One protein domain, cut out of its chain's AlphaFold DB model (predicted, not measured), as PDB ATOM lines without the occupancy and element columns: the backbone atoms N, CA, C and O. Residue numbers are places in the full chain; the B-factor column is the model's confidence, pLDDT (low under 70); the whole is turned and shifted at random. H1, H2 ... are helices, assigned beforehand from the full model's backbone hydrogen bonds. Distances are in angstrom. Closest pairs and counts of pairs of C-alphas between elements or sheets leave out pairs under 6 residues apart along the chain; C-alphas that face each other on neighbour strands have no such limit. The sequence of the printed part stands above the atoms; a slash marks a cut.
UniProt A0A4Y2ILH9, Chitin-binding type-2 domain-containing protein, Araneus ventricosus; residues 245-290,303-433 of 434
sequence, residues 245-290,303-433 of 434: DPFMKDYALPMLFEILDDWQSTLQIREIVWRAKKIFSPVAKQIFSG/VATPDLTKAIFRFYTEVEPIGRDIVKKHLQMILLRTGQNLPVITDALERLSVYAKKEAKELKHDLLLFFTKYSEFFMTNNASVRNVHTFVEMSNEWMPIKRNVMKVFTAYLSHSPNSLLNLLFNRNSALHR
ATOM      1  N   ASP A 245     200.219 160.561 241.873       85.00
ATOM      2  CA  ASP A 245     200.712 159.629 240.846       85.00
ATOM      3  C   ASP A 245     199.561 159.196 239.908       85.00
ATOM      4  O   ASP A 245     198.638 158.502 240.366       85.00
ATOM      5  N   PRO A 246     199.608 159.542 238.600       89.38
ATOM      6  CA  PRO A 246     198.545 159.201 237.654       89.38
ATOM      7  C   PRO A 246     198.323 157.691 237.549       89.38
ATOM      8  O   PRO A 246     197.193 157.231 237.421       89.38
ATOM      9  N   PHE A 247     199.378 156.883 237.694       89.50
ATOM     10  CA  PHE A 247     199.262 155.426 237.666       89.50
ATOM     11  C   PHE A 247     198.422 154.896 238.825       89.50
ATOM     12  O   PHE A 247     197.552 154.045 238.632       89.50
ATOM     13  N   MET A 248     198.649 155.407 240.035       88.19
ATOM     14  CA  MET A 248     197.872 154.975 241.192       88.19
ATOM     15  C   MET A 248     196.428 155.454 241.097       88.19
ATOM     16  O   MET A 248     195.510 154.673 241.346       88.19
ATOM     17  N   LYS A 249     196.235 156.722 240.735       89.88
ATOM     18  CA  LYS A 249     194.929 157.380 240.693       89.88
ATOM     19  C   LYS A 249     194.031 156.848 239.580       89.88
ATOM     20  O   LYS A 249     192.880 156.511 239.852       89.88
ATOM     21  N   ASP A 250     194.558 156.754 238.364       90.12
ATOM     22  CA  ASP A 250     193.749 156.525 237.168       90.12
ATOM     23  C   ASP A 250     193.666 155.033 236.803       90.12
ATOM     24  O   ASP A 250     192.680 154.593 236.212       90.12
ATOM     25  N   TYR A 251     194.644 154.224 237.231       92.31
ATOM     26  CA  TYR A 251     194.700 152.796 236.908       92.31
ATOM     27  C   TYR A 251     194.597 151.871 238.131       92.31
ATOM     28  O   TYR A 251     193.644 151.092 238.235       92.31
ATOM     29  N   ALA A 252     195.551 151.937 239.066       89.31
ATOM     30  CA  ALA A 252     195.685 150.911 240.103       89.31
ATOM     31  C   ALA A 252     194.549 150.945 241.138       89.31
ATOM     32  O   ALA A 252     194.005 149.899 241.493       89.31
ATOM     33  N   LEU A 253     194.166 152.130 241.627       88.88
ATOM     34  CA  LEU A 253     193.112 152.261 242.636       88.88
ATOM     35  C   LEU A 253     191.736 151.843 242.106       88.88
ATOM     36  O   LEU A 253     191.092 151.040 242.782       88.88
ATOM     37  N   PRO A 254     191.268 152.307 240.930       91.50
ATOM     38  CA  PRO A 254     189.996 151.847 240.382       91.50
ATOM     39  C   PRO A 254     189.937 150.327 240.193       91.50
ATOM     40  O   PRO A 254     188.940 149.708 240.555       91.50
ATOM     41  N   MET A 255     191.020 149.719 239.698       92.25
ATOM     42  CA  MET A 255     191.120 148.263 239.556       92.25
ATOM     43  C   MET A 255     191.031 147.544 240.907       92.25
ATOM     44  O   MET A 255     190.303 146.563 241.042       92.25
ATOM     45  N   LEU A 256     191.753 148.032 241.921       89.25
ATOM     46  CA  LEU A 256     191.692 147.479 243.275       89.25
ATOM     47  C   LEU A 256     190.292 147.603 243.873       89.25
ATOM     48  O   LEU A 256     189.817 146.648 244.481       89.25
ATOM     49  N   PHE A 257     189.623 148.744 243.698       89.81
ATOM     50  CA  PHE A 257     188.263 148.929 244.197       89.81
ATOM     51  C   PHE A 257     187.280 147.948 243.566       89.81
ATOM     52  O   PHE A 257     186.473 147.385 244.294       89.81
ATOM     53  N   GLU A 258     187.379 147.687 242.264       92.44
ATOM     54  CA  GLU A 258     186.526 146.692 241.606       92.44
ATOM     55  C   GLU A 258     186.803 145.263 242.085       92.44
ATOM     56  O   GLU A 258     185.864 144.511 242.334       92.44
ATOM     57  N   ILE A 259     188.072 144.893 242.297       92.44
ATOM     58  CA  ILE A 259     188.415 143.582 242.879       92.44
ATOM     59  C   ILE A 259     187.847 143.450 244.298       92.44
ATOM     60  O   ILE A 259     187.411 142.370 244.692       92.44
ATOM     61  N   LEU A 260     187.871 144.530 245.079       89.88
ATOM     62  CA  LEU A 260     187.413 144.537 246.469       89.88
ATOM     63  C   LEU A 260     185.894 144.607 246.609       89.88
ATOM     64  O   LEU A 260     185.364 144.162 247.629       89.88
ATOM     65  N   ASP A 261     185.191 145.143 245.616       92.38
ATOM     66  CA  ASP A 261     183.729 145.122 245.601       92.38
ATOM     67  C   ASP A 261     183.202 143.676 245.512       92.38
ATOM     68  O   ASP A 261     182.148 143.348 246.057       92.38
ATOM     69  N   ASP A 262     183.999 142.758 244.950       94.25
ATOM     70  CA  ASP A 262     183.747 141.325 245.054       94.25
ATOM     71  C   ASP A 262     184.108 140.771 246.447       94.25
ATOM     72  O   ASP A 262     185.268 140.679 246.862       94.25
ATOM     73  N   TRP A 263     183.082 140.315 247.168       94.94
ATOM     74  CA  TRP A 263     183.208 139.759 248.520       94.94
ATOM     75  C   TRP A 263     184.205 138.594 248.623       94.94
ATOM     76  O   TRP A 263     184.992 138.524 249.571       94.94
ATOM     77  N   GLN A 264     184.187 137.669 247.660       95.62
ATOM     78  CA  GLN A 264     185.055 136.491 247.688       95.62
ATOM     79  C   GLN A 264     186.524 136.891 247.523       95.62
ATOM     80  O   GLN A 264     187.374 136.420 248.279       95.62
ATOM     81  N   SER A 265     186.821 137.798 246.593       95.31
ATOM     82  CA  SER A 265     188.155 138.362 246.415       95.31
ATOM     83  C   SER A 265     188.597 139.167 247.630       95.31
ATOM     84  O   SER A 265     189.749 139.045 248.039       95.31
ATOM     85  N   THR A 266     187.696 139.889 248.299       92.00
ATOM     86  CA  THR A 266     188.008 140.544 249.579       92.00
ATOM     87  C   THR A 266     188.422 139.546 250.666       92.00
ATOM     88  O   THR A 266     189.403 139.786 251.377       92.00
ATOM     89  N   LEU A 267     187.732 138.407 250.800       93.25
ATOM     90  CA  LEU A 267     188.134 137.350 251.738       93.25
ATOM     91  C   LEU A 267     189.497 136.746 251.378       93.25
ATOM     92  O   LEU A 267     190.347 136.589 252.253       93.25
ATOM     93  N   GLN A 268     189.722 136.464 250.095       94.62
ATOM     94  CA  GLN A 268     190.995 135.949 249.591       94.62
ATOM     95  C   GLN A 268     192.146 136.935 249.839       94.62
ATOM     96  O   GLN A 268     193.216 136.537 250.292       94.62
ATOM     97  N   ILE A 269     191.926 138.236 249.637       90.75
ATOM     98  CA  ILE A 269     192.911 139.278 249.948       90.75
ATOM     99  C   ILE A 269     193.223 139.286 251.446       90.75
ATOM    100  O   ILE A 269     194.395 139.290 251.816       90.75
ATOM    101  N   ARG A 270     192.216 139.220 252.327       89.75
ATOM    102  CA  ARG A 270     192.453 139.113 253.781       89.75
ATOM    103  C   ARG A 270     193.289 137.887 254.138       89.75
ATOM    104  O   ARG A 270     194.185 137.981 254.975       89.75
ATOM    105  N   GLU A 271     193.040 136.758 253.481       94.00
ATOM    106  CA  GLU A 271     193.836 135.546 253.667       94.00
ATOM    107  C   GLU A 271     195.300 135.747 253.243       94.00
ATOM    108  O   GLU A 271     196.206 135.363 253.986       94.00
ATOM    109  N   ILE A 272     195.551 136.420 252.115       90.94
ATOM    110  CA  ILE A 272     196.905 136.792 251.668       90.94
ATOM    111  C   ILE A 272     197.613 137.644 252.726       90.94
ATOM    112  O   ILE A 272     198.760 137.361 253.079       90.94
ATOM    113  N   VAL A 273     196.935 138.657 253.272       87.00
ATOM    114  CA  VAL A 273     197.489 139.540 254.314       87.00
ATOM    115  C   VAL A 273     197.827 138.757 255.578       87.00
ATOM    116  O   VAL A 273     198.896 138.943 256.164       87.00
ATOM    117  N   TRP A 274     196.943 137.854 255.996       92.62
ATOM    118  CA  TRP A 274     197.171 137.020 257.169       92.62
ATOM    119  C   TRP A 274     198.359 136.067 256.974       92.62
ATOM    120  O   TRP A 274     199.229 135.982 257.846       92.62
ATOM    121  N   ARG A 275     198.457 135.413 255.806       95.38
ATOM    122  CA  ARG A 275     199.609 134.573 255.434       95.38
ATOM    123  C   ARG A 275     200.901 135.394 255.406       95.38
ATOM    124  O   ARG A 275     201.892 134.962 255.989       95.38
ATOM    125  N   ALA A 276     200.882 136.609 254.848       88.62
ATOM    126  CA  ALA A 276     202.023 137.528 254.878       88.62
ATOM    127  C   ALA A 276     202.481 137.818 256.315       88.62
ATOM    128  O   ALA A 276     203.644 137.594 256.653       88.62
ATOM    129  N   LYS A 277     201.556 138.255 257.184       87.94
ATOM    130  CA  LYS A 277     201.837 138.554 258.599       87.94
ATOM    131  C   LYS A 277     202.456 137.342 259.298       87.94
ATOM    132  O   LYS A 277     203.470 137.483 259.976       87.94
ATOM    133  N   LYS A 278     201.897 136.146 259.093       94.81
ATOM    134  CA  LYS A 278     202.400 134.891 259.673       94.81
ATOM    135  C   LYS A 278     203.812 134.545 259.190       94.81
ATOM    136  O   LYS A 278     204.658 134.186 260.003       94.81
ATOM    137  N   ILE A 279     204.068 134.648 257.886       93.75
ATOM    138  CA  ILE A 279     205.336 134.242 257.263       93.75
ATOM    139  C   ILE A 279     206.468 135.211 257.600       93.75
ATOM    140  O   ILE A 279     207.576 134.773 257.902       93.75
ATOM    141  N   PHE A 280     206.192 136.515 257.592       90.12
ATOM    142  CA  PHE A 280     207.193 137.544 257.866       90.12
ATOM    143  C   PHE A 280     207.317 137.895 259.359       90.12
ATOM    144  O   PHE A 280     208.253 138.596 259.733       90.12
ATOM    145  N   SER A 281     206.432 137.401 260.236       92.94
ATOM    146  CA  SER A 281     206.508 137.647 261.687       92.94
ATOM    147  C   SER A 281     207.863 137.272 262.317       92.94
ATOM    148  O   SER A 281     208.369 138.086 263.092       92.94
ATOM    149  N   PRO A 282     208.503 136.127 261.999       93.81
ATOM    150  CA  PRO A 282     209.830 135.801 262.527       93.81
ATOM    151  C   PRO A 282     210.915 136.786 262.079       93.81
ATOM    152  O   PRO A 282     211.723 137.215 262.898       93.81
ATOM    153  N   VAL A 283     210.886 137.197 260.806       90.50
ATOM    154  CA  VAL A 283     211.812 138.194 260.245       90.50
ATOM    155  C   VAL A 283     211.622 139.539 260.943       90.50
ATOM    156  O   VAL A 283     212.579 140.142 261.417       90.50
ATOM    157  N   ALA A 284     210.371 139.976 261.094       87.75
ATOM    158  CA  ALA A 284     210.039 141.186 261.833       87.75
ATOM    159  C   ALA A 284     210.524 141.104 263.288       87.75
ATOM    160  O   ALA A 284     211.113 142.056 263.791       87.75
ATOM    161  N   LYS A 285     210.340 139.959 263.961       89.38
ATOM    162  CA  LYS A 285     210.813 139.754 265.335       89.38
ATOM    163  C   LYS A 285     212.329 139.923 265.444       89.38
ATOM    164  O   LYS A 285     212.746 140.592 266.377       89.38
ATOM    165  N   GLN A 286     213.119 139.388 264.508       88.06
ATOM    166  CA  GLN A 286     214.578 139.579 264.481       88.06
ATOM    167  C   GLN A 286     214.957 141.061 264.337       88.06
ATOM    168  O   GLN A 286     215.790 141.558 265.094       88.06
ATOM    169  N   ILE A 287     214.292 141.780 263.423       84.44
ATOM    170  CA  ILE A 287     214.492 143.226 263.221       84.44
ATOM    171  C   ILE A 287     214.177 143.997 264.510       84.44
ATOM    172  O   ILE A 287     214.950 144.854 264.928       84.44
ATOM    173  N   PHE A 288     213.051 143.691 265.159       84.62
ATOM    174  CA  PHE A 288     212.619 144.406 266.359       84.62
ATOM    175  C   PHE A 288     213.400 144.014 267.616       84.62
ATOM    176  O   PHE A 288     213.601 144.870 268.469       84.62
ATOM    177  N   SER A 289     213.866 142.767 267.744       85.25
ATOM    178  CA  SER A 289     214.683 142.344 268.889       85.25
ATOM    179  C   SER A 289     216.084 142.946 268.875       85.25
ATOM    180  O   SER A 289     216.685 143.084 269.933       85.25
ATOM    181  N   GLY A 290     216.598 143.309 267.696       79.12
ATOM    182  CA  GLY A 290     217.875 144.011 267.572       79.12
ATOM    183  C   GLY A 290     217.814 145.478 268.002       79.12
ATOM    184  O   GLY A 290     218.859 146.076 268.220       79.12
ATOM    185  N   VAL A 303     219.087 142.005 258.255       81.69
ATOM    186  CA  VAL A 303     218.415 140.705 258.356       81.69
ATOM    187  C   VAL A 303     219.285 139.672 257.660       81.69
ATOM    188  O   VAL A 303     219.803 139.940 256.577       81.69
ATOM    189  N   ALA A 304     219.411 138.479 258.242       86.50
ATOM    190  CA  ALA A 304     220.079 137.375 257.573       86.50
ATOM    191  C   ALA A 304     219.386 137.081 256.227       86.50
ATOM    192  O   ALA A 304     218.218 136.684 256.180       86.50
ATOM    193  N   THR A 305     220.115 137.257 255.120       85.69
ATOM    194  CA  THR A 305     219.621 137.023 253.752       85.69
ATOM    195  C   THR A 305     218.913 135.669 253.573       85.69
ATOM    196  O   THR A 305     217.877 135.641 252.899       85.69
ATOM    197  N   PRO A 306     219.377 134.551 254.181       92.62
ATOM    198  CA  PRO A 306     218.694 133.261 254.071       92.62
ATOM    199  C   PRO A 306     217.274 133.259 254.652       92.62
ATOM    200  O   PRO A 306     216.365 132.709 254.031       92.62
ATOM    201  N   ASP A 307     217.056 133.911 255.799       89.62
ATOM    202  CA  ASP A 307     215.749 133.947 256.470       89.62
ATOM    203  C   ASP A 307     214.740 134.774 255.673       89.62
ATOM    204  O   ASP A 307     213.596 134.354 255.478       89.62
ATOM    205  N   LEU A 308     215.181 135.920 255.147       86.19
ATOM    206  CA  LEU A 308     214.352 136.757 254.287       86.19
ATOM    207  C   LEU A 308     213.994 136.033 252.983       86.19
ATOM    208  O   LEU A 308     212.830 136.012 252.589       86.19
ATOM    209  N   THR A 309     214.971 135.387 252.343       85.50
ATOM    210  CA  THR A 309     214.753 134.624 251.102       85.50
ATOM    211  C   THR A 309     213.777 133.471 251.332       85.50
ATOM    212  O   THR A 309     212.841 133.280 250.555       85.50
ATOM    213  N   LYS A 310     213.931 132.744 252.446       93.25
ATOM    214  CA  LYS A 310     213.018 131.672 252.860       93.25
ATOM    215  C   LYS A 310     211.601 132.190 253.106       93.25
ATOM    216  O   LYS A 310     210.642 131.551 252.675       93.25
ATOM    217  N   ALA A 311     211.454 133.341 253.765       89.88
ATOM    218  CA  ALA A 311     210.158 133.978 253.984       89.88
ATOM    219  C   ALA A 311     209.505 134.409 252.661       89.88
ATOM    220  O   ALA A 311     208.332 134.119 252.445       89.88
ATOM    221  N   ILE A 312     210.261 135.019 251.743       84.69
ATOM    222  CA  ILE A 312     209.769 135.422 250.416       84.69
ATOM    223  C   ILE A 312     209.306 134.206 249.608       84.69
ATOM    224  O   ILE A 312     208.198 134.213 249.072       84.69
ATOM    225  N   PHE A 313     210.112 133.142 249.554       89.56
ATOM    226  CA  PHE A 313     209.756 131.912 248.844       89.56
ATOM    227  C   PHE A 313     208.489 131.265 249.419       89.56
ATOM    228  O   PHE A 313     207.574 130.885 248.684       89.56
ATOM    229  N   ARG A 314     208.398 131.187 250.751       94.38
ATOM    230  CA  ARG A 314     207.215 130.663 251.436       94.38
ATOM    231  C   ARG A 314     205.977 131.523 251.178       94.38
ATOM    232  O   ARG A 314     204.897 130.992 250.948       94.38
ATOM    233  N   PHE A 315     206.129 132.843 251.192       91.00
ATOM    234  CA  PHE A 315     205.042 133.763 250.876       91.00
ATOM    235  C   PHE A 315     204.536 133.547 249.454       91.00
ATOM    236  O   PHE A 315     203.339 133.360 249.264       91.00
ATOM    237  N   TYR A 316     205.443 133.492 248.476       88.81
ATOM    238  CA  TYR A 316     205.088 133.248 247.083       88.81
ATOM    239  C   TYR A 316     204.328 131.927 246.917       88.81
ATOM    240  O   TYR A 316     203.231 131.918 246.372       88.81
ATOM    241  N   THR A 317     204.866 130.829 247.447       92.06
ATOM    242  CA  THR A 317     204.249 129.496 247.325       92.06
ATOM    243  C   THR A 317     202.880 129.404 248.002       92.06
ATOM    244  O   THR A 317     201.964 128.803 247.446       92.06
ATOM    245  N   GLU A 318     202.698 130.029 249.170       94.75
ATOM    246  CA  GLU A 318     201.411 130.021 249.874       94.75
ATOM    247  C   GLU A 318     200.376 130.986 249.261       94.75
ATOM    248  O   GLU A 318     199.176 130.752 249.414       94.75
ATOM    249  N   VAL A 319     200.794 132.065 248.593       92.00
ATOM    250  CA  VAL A 319     199.892 133.101 248.047       92.00
ATOM    251  C   VAL A 319     199.592 132.918 246.564       92.00
ATOM    252  O   VAL A 319     198.515 133.314 246.122       92.00
ATOM    253  N   GLU A 320     200.486 132.286 245.799       89.94
ATOM    254  CA  GLU A 320     200.306 132.053 244.364       89.94
ATOM    255  C   GLU A 320     198.924 131.483 243.994       89.94
ATOM    256  O   GLU A 320     198.298 132.059 243.099       89.94
ATOM    257  N   PRO A 321     198.407 130.406 244.624       95.19
ATOM    258  CA  PRO A 321     197.111 129.855 244.230       95.19
ATOM    259  C   PRO A 321     195.965 130.848 244.463       95.19
ATOM    260  O   PRO A 321     195.122 131.026 243.590       95.19
ATOM    261  N   ILE A 322     195.987 131.574 245.586       94.81
ATOM    262  CA  ILE A 322     194.957 132.566 245.924       94.81
ATOM    263  C   ILE A 322     195.002 133.736 244.936       94.81
ATOM    264  O   ILE A 322     193.976 134.158 244.407       94.81
ATOM    265  N   GLY A 323     196.205 134.242 244.647       89.00
ATOM    266  CA  GLY A 323     196.400 135.307 243.667       89.00
ATOM    267  C   GLY A 323     195.965 134.885 242.265       89.00
ATOM    268  O   GLY A 323     195.338 135.668 241.555       89.00
ATOM    269  N   ARG A 324     196.236 133.633 241.873       88.75
ATOM    270  CA  ARG A 324     195.791 133.067 240.594       88.75
ATOM    271  C   ARG A 324     194.268 133.038 240.491       88.75
ATOM    272  O   ARG A 324     193.753 133.395 239.436       88.75
ATOM    273  N   ASP A 325     193.569 132.664 241.556       93.44
ATOM    274  CA  ASP A 325     192.104 132.628 241.572       93.44
ATOM    275  C   ASP A 325     191.495 134.030 241.462       93.44
ATOM    276  O   ASP A 325     190.587 134.233 240.652       93.44
ATOM    277  N   ILE A 326     192.035 135.011 242.198       92.69
ATOM    278  CA  ILE A 326     191.617 136.420 242.091       92.69
ATOM    279  C   ILE A 326     191.839 136.921 240.663       92.69
ATOM    280  O   ILE A 326     190.917 137.453 240.046       92.69
ATOM    281  N   VAL A 327     193.045 136.729 240.115       89.06
ATOM    282  CA  VAL A 327     193.369 137.183 238.758       89.06
ATOM    283  C   VAL A 327     192.457 136.507 237.752       89.06
ATOM    284  O   VAL A 327     191.850 137.208 236.963       89.06
ATOM    285  N   LYS A 328     192.285 135.181 237.796       89.62
ATOM    286  CA  LYS A 328     191.408 134.454 236.867       89.62
ATOM    287  C   LYS A 328     189.973 134.979 236.911       89.62
ATOM    288  O   LYS A 328     189.365 135.148 235.857       89.62
ATOM    289  N   LYS A 329     189.452 135.247 238.110       93.62
ATOM    290  CA  LYS A 329     188.101 135.782 238.311       93.62
ATOM    291  C   LYS A 329     187.938 137.184 237.721       93.62
ATOM    292  O   LYS A 329     186.911 137.471 237.117       93.62
ATOM    293  N   HIS A 330     188.956 138.029 237.863       93.19
ATOM    294  CA  HIS A 330     188.920 139.442 237.465       93.19
ATOM    295  C   HIS A 330     189.661 139.747 236.158       93.19
ATOM    296  O   HIS A 330     189.772 140.908 235.770       93.19
ATOM    297  N   LEU A 331     190.161 138.733 235.450       88.69
ATOM    298  CA  LEU A 331     191.099 138.898 234.334       88.69
ATOM    299  C   LEU A 331     190.505 139.743 233.204       88.69
ATOM    300  O   LEU A 331     191.194 140.601 232.667       88.69
ATOM    301  N   GLN A 332     189.223 139.564 232.879       88.50
ATOM    302  CA  GLN A 332     188.564 140.367 231.846       88.50
ATOM    303  C   GLN A 332     188.553 141.863 232.194       88.50
ATOM    304  O   GLN A 332     188.897 142.691 231.350       88.50
ATOM    305  N   MET A 333     188.190 142.208 233.433       92.50
ATOM    306  CA  MET A 333     188.207 143.588 233.920       92.50
ATOM    307  C   MET A 333     189.636 144.144 233.917       92.50
ATOM    308  O   MET A 333     189.869 145.239 233.404       92.50
ATOM    309  N   ILE A 334     190.601 143.361 234.416       91.25
ATOM    310  CA  ILE A 334     192.015 143.748 234.473       91.25
ATOM    311  C   ILE A 334     192.529 144.060 233.066       91.25
ATOM    312  O   ILE A 334     193.115 145.120 232.856       91.25
ATOM    313  N   LEU A 335     192.282 143.178 232.095       90.00
ATOM    314  CA  LEU A 335     192.696 143.365 230.705       90.00
ATOM    315  C   LEU A 335     192.069 144.626 230.104       90.00
ATOM    316  O   LEU A 335     192.788 145.442 229.532       90.00
ATOM    317  N   LEU A 336     190.758 144.824 230.281       90.19
ATOM    318  CA  LEU A 336     190.048 145.988 229.749       90.19
ATOM    319  C   LEU A 336     190.605 147.303 230.313       90.19
ATOM    320  O   LEU A 336     190.958 148.203 229.551       90.19
ATOM    321  N   ARG A 337     190.749 147.401 231.642       92.50
ATOM    322  CA  ARG A 337     191.311 148.596 232.292       92.50
ATOM    323  C   ARG A 337     192.761 148.841 231.897       92.50
ATOM    324  O   ARG A 337     193.162 149.993 231.759       92.50
ATOM    325  N   THR A 338     193.541 147.778 231.719       92.19
ATOM    326  CA  THR A 338     194.944 147.873 231.290       92.19
ATOM    327  C   THR A 338     195.041 148.419 229.871       92.19
ATOM    328  O   THR A 338     195.838 149.320 229.639       92.19
ATOM    329  N   GLY A 339     194.180 147.965 228.955       92.19
ATOM    330  CA  GLY A 339     194.119 148.507 227.596       92.19
ATOM    331  C   GLY A 339     193.745 149.990 227.575       92.19
ATOM    332  O   GLY A 339     194.420 150.787 226.930       92.19
ATOM    333  N   GLN A 340     192.730 150.384 228.351       92.31
ATOM    334  CA  GLN A 340     192.277 151.781 228.446       92.31
ATOM    335  C   GLN A 340     193.327 152.729 229.045       92.31
ATOM    336  O   GLN A 340     193.356 153.907 228.704       92.31
ATOM    337  N   ASN A 341     194.190 152.221 229.927       94.94
ATOM    338  CA  ASN A 341     195.202 153.011 230.632       94.94
ATOM    339  C   ASN A 341     196.630 152.701 230.169       94.94
ATOM    340  O   ASN A 341     197.590 153.046 230.861       94.94
ATOM    341  N   LEU A 342     196.796 152.071 229.000       94.88
ATOM    342  CA  LEU A 342     198.104 151.662 228.491       94.88
ATOM    343  C   LEU A 342     199.131 152.816 228.471       94.88
ATOM    344  O   LEU A 342     200.244 152.586 228.944       94.88
ATOM    345  N   PRO A 343     198.791 154.061 228.059       95.88
ATOM    346  CA  PRO A 343     199.729 155.184 228.122       95.88
ATOM    347  C   PRO A 343     200.251 155.458 229.540       95.88
ATOM    348  O   PRO A 343     201.461 155.562 229.743       95.88
ATOM    349  N   VAL A 344     199.359 155.486 230.535       94.50
ATOM    350  CA  VAL A 344     199.699 155.733 231.948       94.50
ATOM    351  C   VAL A 344     200.611 154.632 232.493       94.50
ATOM    352  O   VAL A 344     201.583 154.906 233.197       94.50
ATOM    353  N   ILE A 345     200.339 153.377 232.130       93.12
ATOM    354  CA  ILE A 345     201.161 152.227 232.526       93.12
ATOM    355  C   ILE A 345     202.545 152.313 231.884       93.12
ATOM    356  O   ILE A 345     203.550 152.098 232.556       93.12
ATOM    357  N   THR A 346     202.622 152.651 230.595       94.88
ATOM    358  CA  THR A 346     203.909 152.770 229.898       94.88
ATOM    359  C   THR A 346     204.769 153.912 230.434       94.88
ATOM    360  O   THR A 346     205.984 153.743 230.518       94.88
ATOM    361  N   ASP A 347     204.163 155.027 230.850       94.50
ATOM    362  CA  ASP A 347     204.861 156.121 231.530       94.50
ATOM    363  C   ASP A 347     205.390 155.681 232.905       94.50
ATOM    364  O   ASP A 347     206.562 155.877 233.227       94.50
ATOM    365  N   ALA A 348     204.564 154.987 233.693       93.19
ATOM    366  CA  ALA A 348     204.988 154.434 234.978       93.19
ATOM    367  C   ALA A 348     206.153 153.439 234.832       93.19
ATOM    368  O   ALA A 348     207.088 153.452 235.634       93.19
ATOM    369  N   LEU A 349     206.144 152.605 233.787       93.25
ATOM    370  CA  LEU A 349     207.252 151.696 233.480       93.25
ATOM    371  C   LEU A 349     208.527 152.438 233.074       93.25
ATOM    372  O   LEU A 349     209.618 152.008 233.446       93.25
ATOM    373  N   GLU A 350     208.413 153.565 232.371       94.56
ATOM    374  CA  GLU A 350     209.561 154.419 232.061       94.56
ATOM    375  C   GLU A 350     210.175 154.989 233.346       94.56
ATOM    376  O   GLU A 350     211.390 154.919 233.535       94.56
ATOM    377  N   ARG A 351     209.339 155.446 234.287       92.25
ATOM    378  CA  ARG A 351     209.783 155.906 235.613       92.25
ATOM    379  C   ARG A 351     210.449 154.780 236.416       92.25
ATOM    380  O   ARG A 351     211.497 154.988 237.027       92.25
ATOM    381  N   LEU A 352     209.901 153.563 236.367       90.25
ATOM    382  CA  LEU A 352     210.480 152.381 237.023       90.25
ATOM    383  C   LEU A 352     211.775 151.886 236.369       90.25
ATOM    384  O   LEU A 352     212.574 151.223 237.036       90.25
ATOM    385  N   SER A 353     212.024 152.223 235.101       92.56
ATOM    386  CA  SER A 353     213.253 151.840 234.401       92.56
ATOM    387  C   SER A 353     214.519 152.402 235.062       92.56
ATOM    388  O   SER A 353     215.597 151.844 234.879       92.56
ATOM    389  N   VAL A 354     214.403 153.438 235.902       93.25
ATOM    390  CA  VAL A 354     215.511 153.934 236.736       93.25
ATOM    391  C   VAL A 354     216.033 152.841 237.680       93.25
ATOM    392  O   VAL A 354     217.244 152.717 237.856       93.25
ATOM    393  N   TYR A 355     215.135 152.018 238.230       90.56
ATOM    394  CA  TYR A 355     215.454 150.959 239.197       90.56
ATOM    395  C   TYR A 355     215.566 149.572 238.552       90.56
ATOM    396  O   TYR A 355     216.359 148.743 238.985       90.56
ATOM    397  N   ALA A 356     214.776 149.315 237.508       91.00
ATOM    398  CA  ALA A 356     214.646 148.012 236.858       91.00
ATOM    399  C   ALA A 356     214.908 148.131 235.347       91.00
ATOM    400  O   ALA A 356     214.049 147.806 234.531       91.00
ATOM    401  N   LYS A 357     216.070 148.685 234.965       93.19
ATOM    402  CA  LYS A 357     216.399 149.118 233.588       93.19
ATOM    403  C   LYS A 357     215.994 148.126 232.503       93.19
ATOM    404  O   LYS A 357     215.299 148.503 231.562       93.19
ATOM    405  N   LYS A 358     216.481 146.888 232.591       96.00
ATOM    406  CA  LYS A 358     216.272 145.880 231.548       96.00
ATOM    407  C   LYS A 358     214.858 145.310 231.640       96.00
ATOM    408  O   LYS A 358     214.153 145.241 230.642       96.00
ATOM    409  N   GLU A 359     214.431 144.983 232.850       95.06
ATOM    410  CA  GLU A 359     213.173 144.309 233.152       95.06
ATOM    411  C   GLU A 359     211.961 145.188 232.817       95.06
ATOM    412  O   GLU A 359     210.984 144.702 232.254       95.06
ATOM    413  N   ALA A 360     212.026 146.490 233.112       94.56
ATOM    414  CA  ALA A 360     210.959 147.439 232.804       94.56
ATOM    415  C   ALA A 360     210.827 147.666 231.292       94.56
ATOM    416  O   ALA A 360     209.711 147.776 230.787       94.56
ATOM    417  N   LYS A 361     211.950 147.679 230.556       95.69
ATOM    418  CA  LYS A 361     211.950 147.764 229.088       95.69
ATOM    419  C   LYS A 361     211.363 146.509 228.443       95.69
ATOM    420  O   LYS A 361     210.530 146.642 227.552       95.69
ATOM    421  N   GLU A 362     211.755 145.322 228.912       96.25
ATOM    422  CA  GLU A 362     211.170 144.042 228.476       96.25
ATOM    423  C   GLU A 362     209.658 144.015 228.742       96.25
ATOM    424  O   GLU A 362     208.876 143.732 227.840       96.25
ATOM    425  N   LEU A 363     209.226 144.405 229.946       96.00
ATOM    426  CA  LEU A 363     207.808 144.450 230.302       96.00
ATOM    427  C   LEU A 363     207.014 145.438 229.437       96.00
ATOM    428  O   LEU A 363     205.918 145.119 228.980       96.00
ATOM    429  N   LYS A 364     207.562 146.634 229.199       96.12
ATOM    430  CA  LYS A 364     206.947 147.643 228.329       96.12
ATOM    431  C   LYS A 364     206.783 147.109 226.906       96.12
ATOM    432  O   LYS A 364     205.721 147.291 226.318       96.12
ATOM    433  N   HIS A 365     207.807 146.448 226.369       96.56
ATOM    434  CA  HIS A 365     207.763 145.846 225.039       96.56
ATOM    435  C   HIS A 365     206.683 144.761 224.940       96.56
ATOM    436  O   HIS A 365     205.836 144.836 224.052       96.56
ATOM    437  N   ASP A 366     206.658 143.816 225.883       96.06
ATOM    438  CA  ASP A 366     205.688 142.717 225.887       96.06
ATOM    439  C   ASP A 366     204.245 143.219 226.024       96.06
ATOM    440  O   ASP A 366     203.349 142.720 225.345       96.06
ATOM    441  N   LEU A 367     204.010 144.232 226.869       95.31
ATOM    442  CA  LEU A 367     202.696 144.861 227.001       95.31
ATOM    443  C   LEU A 367     202.258 145.505 225.685       95.31
ATOM    444  O   LEU A 367     201.146 145.256 225.226       95.31
ATOM    445  N   LEU A 368     203.120 146.307 225.055       95.94
ATOM    446  CA  LEU A 368     202.794 146.951 223.782       95.94
ATOM    447  C   LEU A 368     202.502 145.918 222.689       95.94
ATOM    448  O   LEU A 368     201.517 146.069 221.966       95.94
ATOM    449  N   LEU A 369     203.307 144.857 222.597       95.94
ATOM    450  CA  LEU A 369     203.104 143.779 221.630       95.94
ATOM    451  C   LEU A 369     201.759 143.073 221.857       95.94
ATOM    452  O   LEU A 369     200.980 142.920 220.918       95.94
ATOM    453  N   PHE A 370     201.457 142.715 223.108       95.31
ATOM    454  CA  PHE A 370     200.210 142.054 223.488       95.31
ATOM    455  C   PHE A 370     198.979 142.914 223.173       95.31
ATOM    456  O   PHE A 370     198.055 142.458 222.503       95.31
ATOM    457  N   PHE A 371     198.965 144.177 223.607       93.88
ATOM    458  CA  PHE A 371     197.818 145.063 223.378       93.88
ATOM    459  C   PHE A 371     197.651 145.449 221.907       93.88
ATOM    460  O   PHE A 371     196.523 145.655 221.468       93.88
ATOM    461  N   THR A 372     198.738 145.496 221.132       94.00
ATOM    462  CA  THR A 372     198.659 145.698 219.678       94.00
ATOM    463  C   THR A 372     198.032 144.482 219.001       94.00
ATOM    464  O   THR A 372     197.092 144.638 218.220       94.00
ATOM    465  N   LYS A 373     198.496 143.271 219.348       94.81
ATOM    466  CA  LYS A 373     197.973 142.011 218.800       94.81
ATOM    467  C   LYS A 373     196.482 141.829 219.094       94.81
ATOM    468  O   LYS A 373     195.732 141.428 218.213       94.81
ATOM    469  N   TYR A 374     196.049 142.158 220.309       92.31
ATOM    470  CA  TYR A 374     194.658 142.012 220.747       92.31
ATOM    471  C   TYR A 374     193.865 143.329 220.706       92.31
ATOM    472  O   TYR A 374     192.864 143.473 221.403       92.31
ATOM    473  N   SER A 375     194.288 144.306 219.900       91.25
ATOM    474  CA  SER A 375     193.680 145.646 219.867       91.25
ATOM    475  C   SER A 375     192.184 145.630 219.531       91.25
ATOM    476  O   SER A 375     191.415 146.352 220.165       91.25
ATOM    477  N   GLU A 376     191.739 144.761 218.619       87.25
ATOM    478  CA  GLU A 376     190.318 144.609 218.270       87.25
ATOM    479  C   GLU A 376     189.450 144.221 219.476       87.25
ATOM    480  O   GLU A 376     188.335 144.726 219.627       87.25
ATOM    481  N   PHE A 377     189.977 143.392 220.384       86.06
ATOM    482  CA  PHE A 377     189.282 143.002 221.612       86.06
ATOM    483  C   PHE A 377     189.059 144.199 222.551       86.06
ATOM    484  O   PHE A 377     188.045 144.262 223.245       86.06
ATOM    485  N   PHE A 378     189.990 145.158 222.569       84.62
ATOM    486  CA  PHE A 378     189.933 146.330 223.448       84.62
ATOM    487  C   PHE A 378     189.191 147.522 222.837       84.62
ATOM    488  O   PHE A 378     188.602 148.307 223.578       84.62
ATOM    489  N   MET A 379     189.212 147.662 221.509       82.44
ATOM    490  CA  MET A 379     188.603 148.794 220.803       82.44
ATOM    491  C   MET A 379     187.134 148.558 220.445       82.44
ATOM    492  O   MET A 379     186.376 149.516 220.287       82.44
ATOM    493  N   THR A 380     186.702 147.301 220.313       80.69
ATOM    494  CA  THR A 380     185.321 146.999 219.934       80.69
ATOM    495  C   THR A 380     184.426 146.839 221.166       80.69
ATOM    496  O   THR A 380     184.616 145.974 222.020       80.69
ATOM    497  N   ASN A 381     183.361 147.644 221.240       75.00
ATOM    498  CA  ASN A 381     182.273 147.436 222.207       75.00
ATOM    499  C   ASN A 381     181.369 146.246 221.830       75.00
ATOM    500  O   ASN A 381     180.376 145.983 222.505       75.00
ATOM    501  N   ASN A 382     181.689 145.529 220.749       78.44
ATOM    502  CA  ASN A 382     180.853 144.463 220.235       78.44
ATOM    503  C   ASN A 382     181.044 143.184 221.061       78.44
ATOM    504  O   ASN A 382     182.091 142.538 221.015       78.44
ATOM    505  N   ALA A 383     180.013 142.807 221.818       71.94
ATOM    506  CA  ALA A 383     180.037 141.629 222.681       71.94
ATOM    507  C   ALA A 383     180.287 140.319 221.908       71.94
ATOM    508  O   ALA A 383     180.810 139.373 222.493       71.94
ATOM    509  N   SER A 384     179.979 140.268 220.604       72.62
ATOM    510  CA  SER A 384     180.169 139.074 219.767       72.62
ATOM    511  C   SER A 384     181.634 138.755 219.449       72.62
ATOM    512  O   SER A 384     181.969 137.595 219.227       72.62
ATOM    513  N   VAL A 385     182.524 139.755 219.470       66.38
ATOM    514  CA  VAL A 385     183.965 139.573 219.206       66.38
ATOM    515  C   VAL A 385     184.676 138.952 220.417       66.38
ATOM    516  O   VAL A 385     185.745 138.360 220.289       66.38
ATOM    517  N   ARG A 386     184.046 138.970 221.600       68.19
ATOM    518  CA  ARG A 386     184.561 138.363 222.841       68.19
ATOM    519  C   ARG A 386     184.338 136.846 222.895       68.19
ATOM    520  O   ARG A 386     183.951 136.303 223.929       68.19
ATOM    521  N   ASN A 387     184.558 136.150 221.782       67.75
ATOM    522  CA  ASN A 387     184.462 134.695 221.727       67.75
ATOM    523  C   ASN A 387     185.515 134.039 222.633       67.75
ATOM    524  O   ASN A 387     186.679 134.436 222.648       67.75
ATOM    525  N   VAL A 388     185.109 132.982 223.343       60.84
ATOM    526  CA  VAL A 388     185.873 132.268 224.391       60.84
ATOM    527  C   VAL A 388     187.275 131.817 223.947       60.84
ATOM    528  O   VAL A 388     188.192 131.772 224.768       60.84
ATOM    529  N   HIS A 389     187.478 131.543 222.653       57.75
ATOM    530  CA  HIS A 389     188.777 131.135 222.107       57.75
ATOM    531  C   HIS A 389     189.873 132.202 222.253       57.75
ATOM    532  O   HIS A 389     191.020 131.844 222.513       57.75
ATOM    533  N   THR A 390     189.523 133.492 222.198       74.56
ATOM    534  CA  THR A 390     190.499 134.579 222.399       74.56
ATOM    535  C   THR A 390     191.052 134.593 223.818       74.56
ATOM    536  O   THR A 390     192.231 134.853 224.021       74.56
ATOM    537  N   PHE A 391     190.248 134.236 224.820       81.62
ATOM    538  CA  PHE A 391     190.659 134.375 226.213       81.62
ATOM    539  C   PHE A 391     191.703 133.340 226.647       81.62
ATOM    540  O   PHE A 391     192.620 133.665 227.403       81.62
ATOM    541  N   VAL A 392     191.590 132.097 226.170       84.25
ATOM    542  CA  VAL A 392     192.596 131.055 226.444       84.25
ATOM    543  C   VAL A 392     193.926 131.417 225.783       84.25
ATOM    544  O   VAL A 392     194.972 131.310 226.421       84.25
ATOM    545  N   GLU A 393     193.884 131.895 224.537       89.88
ATOM    546  CA  GLU A 393     195.070 132.361 223.815       89.88
ATOM    547  C   GLU A 393     195.719 133.552 224.533       89.88
ATOM    548  O   GLU A 393     196.888 133.481 224.912       89.88
ATOM    549  N   MET A 394     194.931 134.584 224.856       89.69
ATOM    550  CA  MET A 394     195.378 135.750 225.622       89.69
ATOM    551  C   MET A 394     195.970 135.350 226.976       89.69
ATOM    552  O   MET A 394     196.996 135.888 227.381       89.69
ATOM    553  N   SER A 395     195.368 134.389 227.683       86.75
ATOM    554  CA  SER A 395     195.892 133.908 228.965       86.75
ATOM    555  C   SER A 395     197.260 133.238 228.820       86.75
ATOM    556  O   SER A 395     198.092 133.370 229.720       86.75
ATOM    557  N   ASN A 396     197.503 132.509 227.729       89.56
ATOM    558  CA  ASN A 396     198.801 131.887 227.466       89.56
ATOM    559  C   ASN A 396     199.849 132.942 227.088       89.56
ATOM    560  O   ASN A 396     200.968 132.912 227.601       89.56
ATOM    561  N   GLU A 397     199.470 133.923 226.271       91.81
ATOM    562  CA  GLU A 397     200.348 135.023 225.851       91.81
ATOM    563  C   GLU A 397     200.576 136.083 226.928       91.81
ATOM    564  O   GLU A 397     201.511 136.872 226.842       91.81
ATOM    565  N   TRP A 398     199.792 136.055 228.004       89.81
ATOM    566  CA  TRP A 398     200.028 136.859 229.198       89.81
ATOM    567  C   TRP A 398     201.183 136.324 230.066       89.81
ATOM    568  O   TRP A 398     201.687 137.021 230.951       89.81
ATOM    569  N   MET A 399     201.640 135.086 229.852       88.62
ATOM    570  CA  MET A 399     202.672 134.463 230.693       88.62
ATOM    571  C   MET A 399     204.036 135.190 230.687       88.62
ATOM    572  O   MET A 399     204.617 135.335 231.771       88.62
ATOM    573  N   PRO A 400     204.564 135.678 229.545       91.62
ATOM    574  CA  PRO A 400     205.754 136.533 229.510       91.62
ATOM    575  C   PRO A 400     205.569 137.828 230.309       91.62
ATOM    576  O   PRO A 400     206.411 138.146 231.151       91.62
ATOM    577  N   ILE A 401     204.417 138.493 230.154       92.56
ATOM    578  CA  ILE A 401     204.063 139.709 230.900       92.56
ATOM    579  C   ILE A 401     204.069 139.416 232.399       92.56
ATOM    580  O   ILE A 401     204.766 140.094 233.150       92.56
ATOM    581  N   LYS A 402     203.385 138.355 232.850       88.75
ATOM    582  CA  LYS A 402     203.392 137.923 234.259       88.75
ATOM    583  C   LYS A 402     204.819 137.735 234.784       88.75
ATOM    584  O   LYS A 402     205.139 138.193 235.881       88.75
ATOM    585  N   ARG A 403     205.681 137.059 234.019       89.56
ATOM    586  CA  ARG A 403     207.082 136.823 234.398       89.56
ATOM    587  C   ARG A 403     207.845 138.142 234.539       89.56
ATOM    588  O   ARG A 403     208.559 138.320 235.523       89.56
ATOM    589  N   ASN A 404     207.676 139.061 233.595       91.62
ATOM    590  CA  ASN A 404     208.380 140.341 233.592       91.62
ATOM    591  C   ASN A 404     207.843 141.317 234.651       91.62
ATOM    592  O   ASN A 404     208.646 141.987 235.296       91.62
ATOM    593  N   VAL A 405     206.539 141.304 234.954       88.50
ATOM    594  CA  VAL A 405     205.962 142.002 236.120       88.50
ATOM    595  C   VAL A 405     206.642 141.546 237.406       88.50
ATOM    596  O   VAL A 405     207.081 142.380 238.197       88.50
ATOM    597  N   MET A 406     206.793 140.232 237.600       83.75
ATOM    598  CA  MET A 406     207.463 139.706 238.789       83.75
ATOM    599  C   MET A 406     208.927 140.139 238.861       83.75
ATOM    600  O   MET A 406     209.370 140.549 239.931       83.75
ATOM    601  N   LYS A 407     209.663 140.123 237.741       88.50
ATOM    602  CA  LYS A 407     211.051 140.611 237.703       88.50
ATOM    603  C   LYS A 407     211.148 142.089 238.090       88.50
ATOM    604  O   LYS A 407     211.929 142.421 238.980       88.50
ATOM    605  N   VAL A 408     210.334 142.958 237.481       88.38
ATOM    606  CA  VAL A 408     210.297 144.400 237.792       88.38
ATOM    607  C   VAL A 408     209.977 144.622 239.265       88.38
ATOM    608  O   VAL A 408     210.667 145.385 239.936       88.38
ATOM    609  N   PHE A 409     208.981 143.909 239.790       83.44
ATOM    610  CA  PHE A 409     208.611 143.989 241.196       83.44
ATOM    611  C   PHE A 409     209.763 143.559 242.117       83.44
ATOM    612  O   PHE A 409     210.101 144.279 243.052       83.44
ATOM    613  N   THR A 410     210.424 142.432 241.832       79.62
ATOM    614  CA  THR A 410     211.583 141.980 242.621       79.62
ATOM    615  C   THR A 410     212.763 142.948 242.545       79.62
ATOM    616  O   THR A 410     213.379 143.234 243.572       79.62
ATOM    617  N   ALA A 411     213.039 143.519 241.368       84.94
ATOM    618  CA  ALA A 411     214.088 144.517 241.178       84.94
ATOM    619  C   ALA A 411     213.779 145.802 241.961       84.94
ATOM    620  O   ALA A 411     214.647 146.315 242.669       84.94
ATOM    621  N   TYR A 412     212.533 146.277 241.924       83.12
ATOM    622  CA  TYR A 412     212.088 147.427 242.711       83.12
ATOM    623  C   TYR A 412     212.220 147.177 244.219       83.12
ATOM    624  O   TYR A 412     212.797 147.993 244.940       83.12
ATOM    625  N   LEU A 413     211.754 146.021 244.703       74.94
ATOM    626  CA  LEU A 413     211.856 145.662 246.119       74.94
ATOM    627  C   LEU A 413     213.303 145.554 246.601       74.94
ATOM    628  O   LEU A 413     213.588 145.950 247.729       74.94
ATOM    629  N   SER A 414     214.215 145.067 245.756       76.69
ATOM    630  CA  SER A 414     215.641 145.004 246.100       76.69
ATOM    631  C   SER A 414     216.263 146.389 246.320       76.69
ATOM    632  O   SER A 414     217.152 146.529 247.155       76.69
ATOM    633  N   HIS A 415     215.743 147.424 245.649       81.19
ATOM    634  CA  HIS A 415     216.184 148.810 245.820       81.19
ATOM    635  C   HIS A 415     215.491 149.531 246.988       81.19
ATOM    636  O   HIS A 415     216.023 150.517 247.493       81.19
ATOM    637  N   SER A 416     214.318 149.064 247.436       74.69
ATOM    638  CA  SER A 416     213.531 149.712 248.499       74.69
ATOM    639  C   SER A 416     212.989 148.714 249.540       74.69
ATOM    640  O   SER A 416     211.773 148.598 249.725       74.69
ATOM    641  N   PRO A 417     213.855 147.996 250.280       64.56
ATOM    642  CA  PRO A 417     213.433 146.946 251.217       64.56
ATOM    643  C   PRO A 417     212.560 147.471 252.371       64.56
ATOM    644  O   PRO A 417     211.662 146.779 252.856       64.56
ATOM    645  N   ASN A 418     212.762 148.728 252.774       66.69
ATOM    646  CA  ASN A 418     211.989 149.366 253.842       66.69
ATOM    647  C   ASN A 418     210.524 149.619 253.452       66.69
ATOM    648  O   ASN A 418     209.664 149.684 254.332       66.69
ATOM    649  N   SER A 419     210.216 149.741 252.155       66.31
ATOM    650  CA  SER A 419     208.852 150.013 251.686       66.31
ATOM    651  C   SER A 419     207.897 148.859 252.001       66.31
ATOM    652  O   SER A 419     206.820 149.093 252.544       66.31
ATOM    653  N   LEU A 420     208.317 147.610 251.769       66.06
ATOM    654  CA  LEU A 420     207.496 146.420 252.009       66.06
ATOM    655  C   LEU A 420     207.247 146.184 253.503       66.06
ATOM    656  O   LEU A 420     206.123 145.900 253.916       66.06
ATOM    657  N   LEU A 421     208.285 146.326 254.329       66.62
ATOM    658  CA  LEU A 421     208.159 146.155 255.778       66.62
ATOM    659  C   LEU A 421     207.275 147.244 256.391       66.62
ATOM    660  O   LEU A 421     206.407 146.932 257.205       66.62
ATOM    661  N   ASN A 422     207.424 148.498 255.955       67.00
ATOM    662  CA  ASN A 422     206.520 149.571 256.366       67.00
ATOM    663  C   ASN A 422     205.087 149.302 255.897       67.00
ATOM    664  O   ASN A 422     204.147 149.509 256.658       67.00
ATOM    665  N   LEU A 423     204.900 148.787 254.684       66.19
ATOM    666  CA  LEU A 423     203.584 148.440 254.167       66.19
ATOM    667  C   LEU A 423     202.912 147.327 254.995       66.19
ATOM    668  O   LEU A 423     201.727 147.429 255.303       66.19
ATOM    669  N   LEU A 424     203.646 146.288 255.403       66.31
ATOM    670  CA  LEU A 424     203.087 145.135 256.124       66.31
ATOM    671  C   LEU A 424     202.959 145.343 257.642       66.31
ATOM    672  O   LEU A 424     202.011 144.843 258.251       66.31
ATOM    673  N   PHE A 425     203.904 146.056 258.260       68.81
ATOM    674  CA  PHE A 425     204.067 146.079 259.719       68.81
ATOM    675  C   PHE A 425     203.900 147.451 260.369       68.81
ATOM    676  O   PHE A 425     203.818 147.520 261.598       68.81
ATOM    677  N   ASN A 426     203.822 148.543 259.606       70.44
ATOM    678  CA  ASN A 426     203.513 149.837 260.207       70.44
ATOM    679  C   ASN A 426     202.080 149.797 260.764       70.44
ATOM    680  O   ASN A 426     201.142 149.475 260.043       70.44
ATOM    681  N   ARG A 427     201.891 150.158 262.041       67.25
ATOM    682  CA  ARG A 427     200.559 150.230 262.675       67.25
ATOM    683  C   ARG A 427     199.605 151.188 261.954       67.25
ATOM    684  O   ARG A 427     198.389 151.025 262.026       67.25
ATOM    685  N   ASN A 428     200.161 152.167 261.243       64.50
ATOM    686  CA  ASN A 428     199.414 153.103 260.410       64.50
ATOM    687  C   ASN A 428     199.180 152.584 258.986       64.50
ATOM    688  O   ASN A 428     198.465 153.235 258.226       64.50
ATOM    689  N   SER A 429     199.751 151.437 258.605       56.75
ATOM    690  CA  SER A 429     199.511 150.872 257.286       56.75
ATOM    691  C   SER A 429     198.090 150.332 257.177       56.75
ATOM    692  O   SER A 429     197.520 149.739 258.098       56.75
ATOM    693  N   ALA A 430     197.522 150.520 255.995       54.50
ATOM    694  CA  ALA A 430     196.239 149.965 255.603       54.50
ATOM    695  C   ALA A 430     196.166 148.442 255.783       54.50
ATOM    696  O   ALA A 430     195.175 147.921 256.282       54.50
ATOM    697  N   LEU A 431     197.246 147.740 255.435       56.88
ATOM    698  CA  LEU A 431     197.364 146.287 255.545       56.88
ATOM    699  C   LEU A 431     197.466 145.796 256.990       56.88
ATOM    700  O   LEU A 431     197.103 144.659 257.284       56.88
ATOM    701  N   HIS A 432     197.927 146.635 257.917       59.81
ATOM    702  CA  HIS A 432     197.849 146.319 259.336       59.81
ATOM    703  C   HIS A 432     196.401 146.359 259.846       59.81
ATOM    704  O   HIS A 432     196.044 145.541 260.692       59.81
ATOM    705  N   ARG A 433     195.583 147.279 259.309       59.06
ATOM    706  CA  ARG A 433     194.169 147.478 259.677       59.06
ATOM    707  C   ARG A 433     193.202 146.492 259.008       59.06
ATOM    708  O   ARG A 433     192.104 146.311 259.529       59.06
TER     709      ARG A 433
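This is residues 245 to 290 and 303 to 433 of the 434 residues of the protein "Chitin-binding type-2 domain-containing protein" of Araneus ventricosus (UniProt A0A4Y2ILH9). What shape do the helices make? A long side-by-side pair, H2a and H3a, is joined through H1 and H3b to a second group, H4, H5 and H7b, where H5 packs on both others; H8 and H9 turn back from H7b toward H2a. What is printed? The printed part has 177 residues, 153 of them in nine named helices, H1 to H9 in order, with no named strand; the class is all helix, and the whole is compact, with a radius of gyration of the C-alphas of 17.8 A and spans of 59 by 37 by 28 A.

Which helices bend? By hydrogen bonds H2, H3 and H7 were each assigned as one helix, but C-alphas 279 and 282, 329 and 332, and 397 and 400 are 7.1, 7.9 and 6.7 A apart. Their arms are H2a, 263 to 279, H2b, 282 to 289, H3a, 305 to 329 and 35.1 A long, H3b, 332 to 340, H7a, 388 to 397, and H7b, 400 to 415. Where are the others? H1, 246 to 261, begins at C-alpha (198.545, 159.201, 237.654); H4 is 342 to 352, H5 357 to 373, H6 375 to 379, H8 417 to 425, and H9, 430 to 433, ends at C-alpha (194.169, 147.478, 259.677).

What touches early on? H1 touches H3b, closest C-alphas Met 255 and Ile 334 at 6.9 A; H2a touches H3a at a shallow tilt of 7 degrees, opposite ways, closest C-alphas Ile 279 and Ala 311 at 5.8 A. And later? H4 and H5 form a hairpin, closest C-alphas Leu 349 and Ala 360 at 5.7 A; H5 touches H7b, closest C-alphas Leu 363 and Asn 404 at 5.3 A. H3a and H7b are apart. Are the backbones regular? Every O i to N i+4 pair is within hydrogen-bond range in H2a, H2b, H3b, H4, H6 and H7b, against 9 of 12 in H1, 19 of 21 in H3a, 12 of 13 in H5, 4 of 6 in H7a and 4 of 5 in H8; H9 is too short for one.

How large is it? The two C-alphas farthest apart, of Gly 290 and Ser 384, are 61.1 A apart. Is it whole? Residues 291 to 302 are not printed, and C-alphas 290 and 303 are 9.8 A apart across the cut. Where is confidence low? The model's pLDDT is under 70 at residues 385 to 389, 417 to 425 and 427 to 433.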